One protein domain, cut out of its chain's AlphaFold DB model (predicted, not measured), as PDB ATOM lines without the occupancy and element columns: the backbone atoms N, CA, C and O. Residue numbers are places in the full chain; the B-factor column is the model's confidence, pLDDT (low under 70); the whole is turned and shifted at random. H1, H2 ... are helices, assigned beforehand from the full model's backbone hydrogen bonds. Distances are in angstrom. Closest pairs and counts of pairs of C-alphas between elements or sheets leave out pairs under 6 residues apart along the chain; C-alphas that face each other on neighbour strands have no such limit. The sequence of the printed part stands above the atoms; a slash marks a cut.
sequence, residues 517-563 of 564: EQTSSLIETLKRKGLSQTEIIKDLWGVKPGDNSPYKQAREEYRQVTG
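AT A GLANCE: This is residues 517 to 563 of the 564 residues of an uncharacterized protein of Symploca sp. SIO2E9 (UniProt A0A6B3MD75). Three helices make a small angular cluster: H1 and the longest helix, H3, form an L near the first half of H1 and the end of H3, and H2 sits in the angle between them. The printed part has 47 residues with three named helices, H1, H2, H3 in chain order, and no named strand: all helix. It is compact, with a radius of gyration of the C-alphas of 10.1 A and spans of 27 by 19 by 15 A.

HOW THE PARTS SIT: Start at H1, residues 517 to 528; its residues 519 to 523 touch residues 561 to 562 of H3, residues 549 to 562, about perpendicular at 87 degrees. Their closest C-alphas, Ser 520 and Val 561, are 5.8 A apart. H2, residues 533 to 541, is close to H1 but not clearly touching, at a steep tilt of 41 degrees, opposite ways; the closest C-alphas, Leu 526 and Ile 536, are 6.9 A apart. H2 touches residues 554 to 558 of H3, about perpendicular at 78 degrees, closest at the C-alphas of Trp 541 and Ala 554, 6.4 A. In H1, H2 and H3 every O i to N i+4 pair is within hydrogen-bond range.

IN THESE COORDINATES: Find C-alpha 517 at (121.059, 163.186, 119.979), where H1 begins its 16.7 A. H2 spans 11.6 A; H3 runs 20.1 A to C-alpha 562 at (119.517, 153.392, 121.206).

THE WHOLE: The farthest C-alphas, Arg 528 and Ser 549, are 28.1 A apart. The printed part has no cut; the link H1 to H2 is tight, H2 to H3 short. Mean pLDDT of the printed part is 95.0, and no printed residue is under 70.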
ATOM      1  N   GLU A 517     119.639 163.300 120.351       91.94
ATOM      2  CA  GLU A 517     121.059 163.186 119.979       91.94
ATOM      3  C   GLU A 517     121.973 163.271 121.206       91.94
ATOM      4  O   GLU A 517     122.913 162.489 121.342       91.94
ATOM      5  N   GLN A 518     121.664 164.177 122.140       90.56
ATOM      6  CA  GLN A 518     122.425 164.332 123.381       90.56
ATOM      7  C   GLN A 518     122.317 163.089 124.267       90.56
ATOM      8  O   GLN A 518     123.328 162.593 124.763       90.56
ATOM      9  N   THR A 519     121.102 162.557 124.428       94.69
ATOM     10  CA  THR A 519     120.867 161.329 125.199       94.69
ATOM     11  C   THR A 519     121.597 160.141 124.567       94.69
ATOM     12  O   THR A 519     122.225 159.368 125.283       94.69
ATOM     13  N   SER A 520     121.590 160.020 123.233       96.00
ATOM     14  CA  SER A 520     122.288 158.946 122.510       96.00
ATOM     15  C   SER A 520     123.811 159.002 122.703       96.00
ATOM     16  O   SER A 520     124.414 158.021 123.138       96.00
ATOM     17  N   SER A 521     124.421 160.179 122.512       94.06
ATOM     18  CA  SER A 521     125.864 160.397 122.721       94.06
ATOM     19  C   SER A 521     126.306 160.112 124.166       94.06
ATOM     20  O   SER A 521     127.367 159.525 124.424       94.06
ATOM     21  N   LEU A 522     125.460 160.468 125.139       95.75
ATOM     22  CA  LEU A 522     125.719 160.197 126.549       95.75
ATOM     23  C   LEU A 522     125.629 158.698 126.866       95.75
ATOM     24  O   LEU A 522     126.513 158.171 127.544       95.75
ATOM     25  N   ILE A 523     124.631 157.993 126.323       97.00
ATOM     26  CA  ILE A 523     124.503 156.535 126.468       97.00
ATOM     27  C   ILE A 523     125.725 155.817 125.881       97.00
ATOM     28  O   ILE A 523     126.270 154.933 126.539       97.00
ATOM     29  N   GLU A 524     126.210 156.200 124.696       96.56
ATOM     30  CA  GLU A 524     127.426 155.607 124.112       96.56
ATOM     31  C   GLU A 524     128.662 155.828 124.990       96.56
ATOM     32  O   GLU A 524     129.502 154.939 125.156       96.56
ATOM     33  N   THR A 525     128.773 157.007 125.595       95.44
ATOM     34  CA  THR A 525     129.870 157.328 126.511       95.44
ATOM     35  C   THR A 525     129.802 156.487 127.787       95.44
ATOM     36  O   THR A 525     130.831 155.974 128.228       95.44
ATOM     37  N   LEU A 526     128.611 156.268 128.350       96.06
ATOM     38  CA  LEU A 526     128.422 155.410 129.526       96.06
ATOM     39  C   LEU A 526     128.631 153.921 129.201       96.06
ATOM     40  O   LEU A 526     129.259 153.213 129.987       96.06
ATOM     41  N   LYS A 527     128.214 153.461 128.013       96.88
ATOM     42  CA  LYS A 527     128.519 152.107 127.515       96.88
ATOM     43  C   LYS A 527     130.026 151.882 127.374       96.88
ATOM     44  O   LYS A 527     130.527 150.851 127.812       96.88
ATOM     45  N   ARG A 528     130.774 152.855 126.829       95.69
ATOM     46  CA  ARG A 528     132.250 152.793 126.744       95.69
ATOM     47  C   ARG A 528     132.927 152.740 128.116       95.69
ATOM     48  O   ARG A 528     133.995 152.150 128.233       95.69
ATOM     49  N   LYS A 529     132.298 153.311 129.147       95.50
ATOM     50  CA  LYS A 529     132.735 153.204 130.548       95.50
ATOM     51  C   LYS A 529     132.357 151.873 131.216       95.50
ATOM     52  O   LYS A 529     132.695 151.671 132.376       95.50
ATOM     53  N   GLY A 530     131.682 150.968 130.505       96.06
ATOM     54  CA  GLY A 530     131.335 149.635 130.996       96.06
ATOM     55  C   GLY A 530     130.073 149.568 131.858       96.06
ATOM     56  O   GLY A 530     129.858 148.546 132.504       96.06
ATOM     57  N   LEU A 531     129.235 150.614 131.879       96.56
ATOM     58  CA  LEU A 531     127.974 150.576 132.626       96.56
ATOM     59  C   LEU A 531     126.950 149.679 131.923       96.56
ATOM     60  O   LEU A 531     126.786 149.713 130.700       96.56
ATOM     61  N   SER A 532     126.213 148.906 132.714       97.38
ATOM     62  CA  SER A 532     125.089 148.103 132.234       97.38
ATOM     63  C   SER A 532     123.883 148.978 131.863       97.38
ATOM     64  O   SER A 532     123.704 150.072 132.396       97.38
ATOM     65  N   GLN A 533     122.991 148.477 130.996       97.50
ATOM     66  CA  GLN A 533     121.734 149.163 130.640       97.50
ATOM     67  C   GLN A 533     120.956 149.624 131.884       97.50
ATOM     68  O   GLN A 533     120.411 150.723 131.914       97.50
ATOM     69  N   THR A 534     120.916 148.784 132.919       97.19
ATOM     70  CA  THR A 534     120.210 149.070 134.168       97.19
ATOM     71  C   THR A 534     120.815 150.252 134.927       97.19
ATOM     72  O   THR A 534     120.074 151.082 135.450       97.19
ATOM     73  N   GLU A 535     122.145 150.343 134.981       96.38
ATOM     74  CA  GLU A 535     122.858 151.461 135.613       96.38
ATOM     75  C   GLU A 535     122.675 152.747 134.810       96.38
ATOM     76  O   GLU A 535     122.349 153.781 135.384       96.38
ATOM     77  N   ILE A 536     122.743 152.666 133.477       97.31
ATOM     78  CA  ILE A 536     122.501 153.811 132.591       97.31
ATOM     79  C   ILE A 536     121.073 154.351 132.757       97.31
ATOM     80  O   ILE A 536     120.879 155.562 132.852       97.31
ATOM     81  N   ILE A 537     120.065 153.472 132.828       96.62
ATOM     82  CA  ILE A 537     118.672 153.882 133.062       96.62
ATOM     83  C   ILE A 537     118.529 154.539 134.438       96.62
ATOM     84  O   ILE A 537     117.873 155.574 134.567       96.62
ATOM     85  N   LYS A 538     119.153 153.961 135.469       96.12
ATOM     86  CA  LYS A 538     119.119 154.512 136.824       96.12
ATOM     87  C   LYS A 538     119.739 155.910 136.879       96.12
ATOM     88  O   LYS A 538     119.145 156.783 137.507       96.12
ATOM     89  N   ASP A 539     120.861 156.127 136.200       94.19
ATOM     90  CA  ASP A 539     121.590 157.398 136.232       94.19
ATOM     91  C   ASP A 539     120.909 158.487 135.388       94.19
ATOM     92  O   ASP A 539     120.798 159.629 135.828       94.19
ATOM     93  N   LEU A 540     120.395 158.151 134.197       95.12
ATOM     94  CA  LEU A 540     119.808 159.139 133.280       95.12
ATOM     95  C   LEU A 540     118.322 159.439 133.543       95.12
ATOM     96  O   LEU A 540     117.871 160.566 133.314       95.12
ATOM     97  N   TRP A 541     117.555 158.462 134.038       95.06
ATOM     98  CA  TRP A 541     116.125 158.626 134.345       95.06
ATOM     99  C   TRP A 541     115.828 158.712 135.848       95.06
ATOM    100  O   TRP A 541     114.707 159.057 136.220       95.06
ATOM    101  N   GLY A 542     116.789 158.413 136.730       93.56
ATOM    102  CA  GLY A 542     116.590 158.463 138.186       93.56
ATOM    103  C   GLY A 542     115.662 157.371 138.729       93.56
ATOM    104  O   GLY A 542     115.140 157.492 139.840       93.56
ATOM    105  N   VAL A 543     115.413 156.306 137.957       95.12
ATOM    106  CA  VAL A 543     114.447 155.256 138.311       95.12
ATOM    107  C   VAL A 543     115.161 154.001 138.812       95.12
ATOM    108  O   VAL A 543     116.097 153.502 138.192       95.12
ATOM    109  N   LYS A 544     114.695 153.443 139.939       93.62
ATOM    110  CA  LYS A 544     115.221 152.177 140.477       93.62
ATOM    111  C   LYS A 544     114.787 150.984 139.607       93.62
ATOM    112  O   LYS A 544     113.604 150.912 139.260       93.62
ATOM    113  N   PRO A 545     115.686 150.020 139.332       93.06
ATOM    114  CA  PRO A 545     115.337 148.819 138.584       93.06
ATOM    115  C   PRO A 545     114.249 148.007 139.273       93.06
ATOM    116  O   PRO A 545     114.292 147.786 140.484       93.06
ATOM    117  N   GLY A 546     113.281 147.545 138.487       89.75
ATOM    118  CA  GLY A 546     112.208 146.683 138.962       89.75
ATOM    119  C   GLY A 546     111.042 146.615 137.985       89.75
ATOM    120  O   GLY A 546     111.052 147.233 136.926       89.75
ATOM    121  N   ASP A 547     110.000 145.885 138.370       84.19
ATOM    122  CA  ASP A 547     108.805 145.668 137.543       84.19
ATOM    123  C   ASP A 547     107.785 146.827 137.608       84.19
ATOM    124  O   ASP A 547     106.604 146.671 137.284       84.19
ATOM    125  N   ASN A 548     108.236 148.006 138.051       91.25
ATOM    126  CA  ASN A 548     107.403 149.190 138.227       91.25
ATOM    127  C   ASN A 548     107.162 149.918 136.888       91.25
ATOM    128  O   ASN A 548     107.969 149.850 135.959       91.25
ATOM    129  N   SER A 549     106.021 150.608 136.786       93.75
ATOM    130  CA  SER A 549     105.628 151.354 135.578       93.75
ATOM    131  C   SER A 549     106.690 152.380 135.124       93.75
ATOM    132  O   SER A 549     107.040 152.368 133.942       93.75
ATOM    133  N   PRO A 550     107.303 153.179 136.027       94.19
ATOM    134  CA  PRO A 550     108.342 154.139 135.641       94.19
ATOM    135  C   PRO A 550     109.574 153.504 134.983       94.19
ATOM    136  O   PRO A 550     110.104 154.044 134.016       94.19
ATOM    137  N   TYR A 551     110.025 152.344 135.463       95.88
ATOM    138  CA  TYR A 551     111.199 151.670 134.906       95.88
ATOM    139  C   TYR A 551     110.900 151.067 133.532       95.88
ATOM    140  O   TYR A 551     111.747 151.107 132.644       95.88
ATOM    141  N   LYS A 552     109.677 150.560 133.317       96.38
ATOM    142  CA  LYS A 552     109.225 150.079 132.000       96.38
ATOM    143  C   LYS A 552     109.207 151.206 130.972       96.38
ATOM    144  O   LYS A 552     109.680 151.002 129.858       96.38
ATOM    145  N   GLN A 553     108.731 152.386 131.365       96.00
ATOM    146  CA  GLN A 553     108.755 153.571 130.511       96.00
ATOM    147  C   GLN A 553     110.189 154.018 130.198       96.00
ATOM    148  O   GLN A 553     110.535 154.163 129.030       96.00
ATOM    149  N   ALA A 554     111.047 154.158 131.213       96.38
ATOM    150  CA  ALA A 554     112.443 154.554 131.018       96.38
ATOM    151  C   ALA A 554     113.219 153.556 130.138       96.38
ATOM    152  O   ALA A 554     114.047 153.943 129.317       96.38
ATOM    153  N   ARG A 555     112.917 152.258 130.260       97.00
ATOM    154  CA  ARG A 555     113.499 151.212 129.412       97.00
ATOM    155  C   ARG A 555     113.048 151.321 127.955       97.00
ATOM    156  O   ARG A 555     113.867 151.104 127.069       97.00
ATOM    157  N   GLU A 556     111.785 151.654 127.710       96.44
ATOM    158  CA  GLU A 556     111.258 151.880 126.359       96.44
ATOM    159  C   GLU A 556     111.840 153.157 125.732       96.44
ATOM    160  O   GLU A 556     112.222 153.160 124.566       96.44
ATOM    161  N   GLU A 557     112.003 154.228 126.507       95.38
ATOM    162  CA  GLU A 557     112.665 155.457 126.047       95.38
ATOM    163  C   GLU A 557     114.147 155.217 125.729       95.38
ATOM    164  O   GLU A 557     114.621 155.601 124.659       95.38
ATOM    165  N   TYR A 558     114.868 154.501 126.598       96.62
ATOM    166  CA  TYR A 558     116.235 154.045 126.326       96.62
ATOM    167  C   TYR A 558     116.306 153.247 125.017       96.62
ATOM    168  O   TYR A 558     117.200 153.463 124.196       96.62
ATOM    169  N   ARG A 559     115.334 152.356 124.794       96.75
ATOM    170  CA  ARG A 559     115.214 151.540 123.585       96.75
ATOM    171  C   ARG A 559     115.018 152.404 122.333       96.75
ATOM    172  O   ARG A 559     115.739 152.257 121.351       96.75
ATOM    173  N   GLN A 560     114.136 153.396 122.398       95.31
ATOM    174  CA  GLN A 560     113.910 154.349 121.306       95.31
ATOM    175  C   GLN A 560     115.144 155.206 120.986       95.31
ATOM    176  O   GLN A 560     115.380 155.538 119.820       95.31
ATOM    177  N   VAL A 561     115.930 155.589 121.996       95.19
ATOM    178  CA  VAL A 561     117.151 156.389 121.803       95.19
ATOM    179  C   VAL A 561     118.290 155.549 121.216       95.19
ATOM    180  O   VAL A 561     119.038 156.058 120.384       95.19
ATOM    181  N   THR A 562     118.413 154.282 121.618       95.06
ATOM    182  CA  THR A 562     119.517 153.392 121.206       95.06
ATOM    183  C   THR A 562     119.240 152.577 119.945       95.06
ATOM    184  O   THR A 562     120.188 152.180 119.275       95.06
ATOM    185  N   GLY A 563     117.972 152.343 119.599       92.38
ATOM    186  CA  GLY A 563     117.583 151.505 118.461       92.38
ATOM    187  C   GLY A 563     117.685 149.993 118.709       92.38
ATOM    188  O   GLY A 563     117.570 149.228 117.753       92.38
TER     189      GLY A 563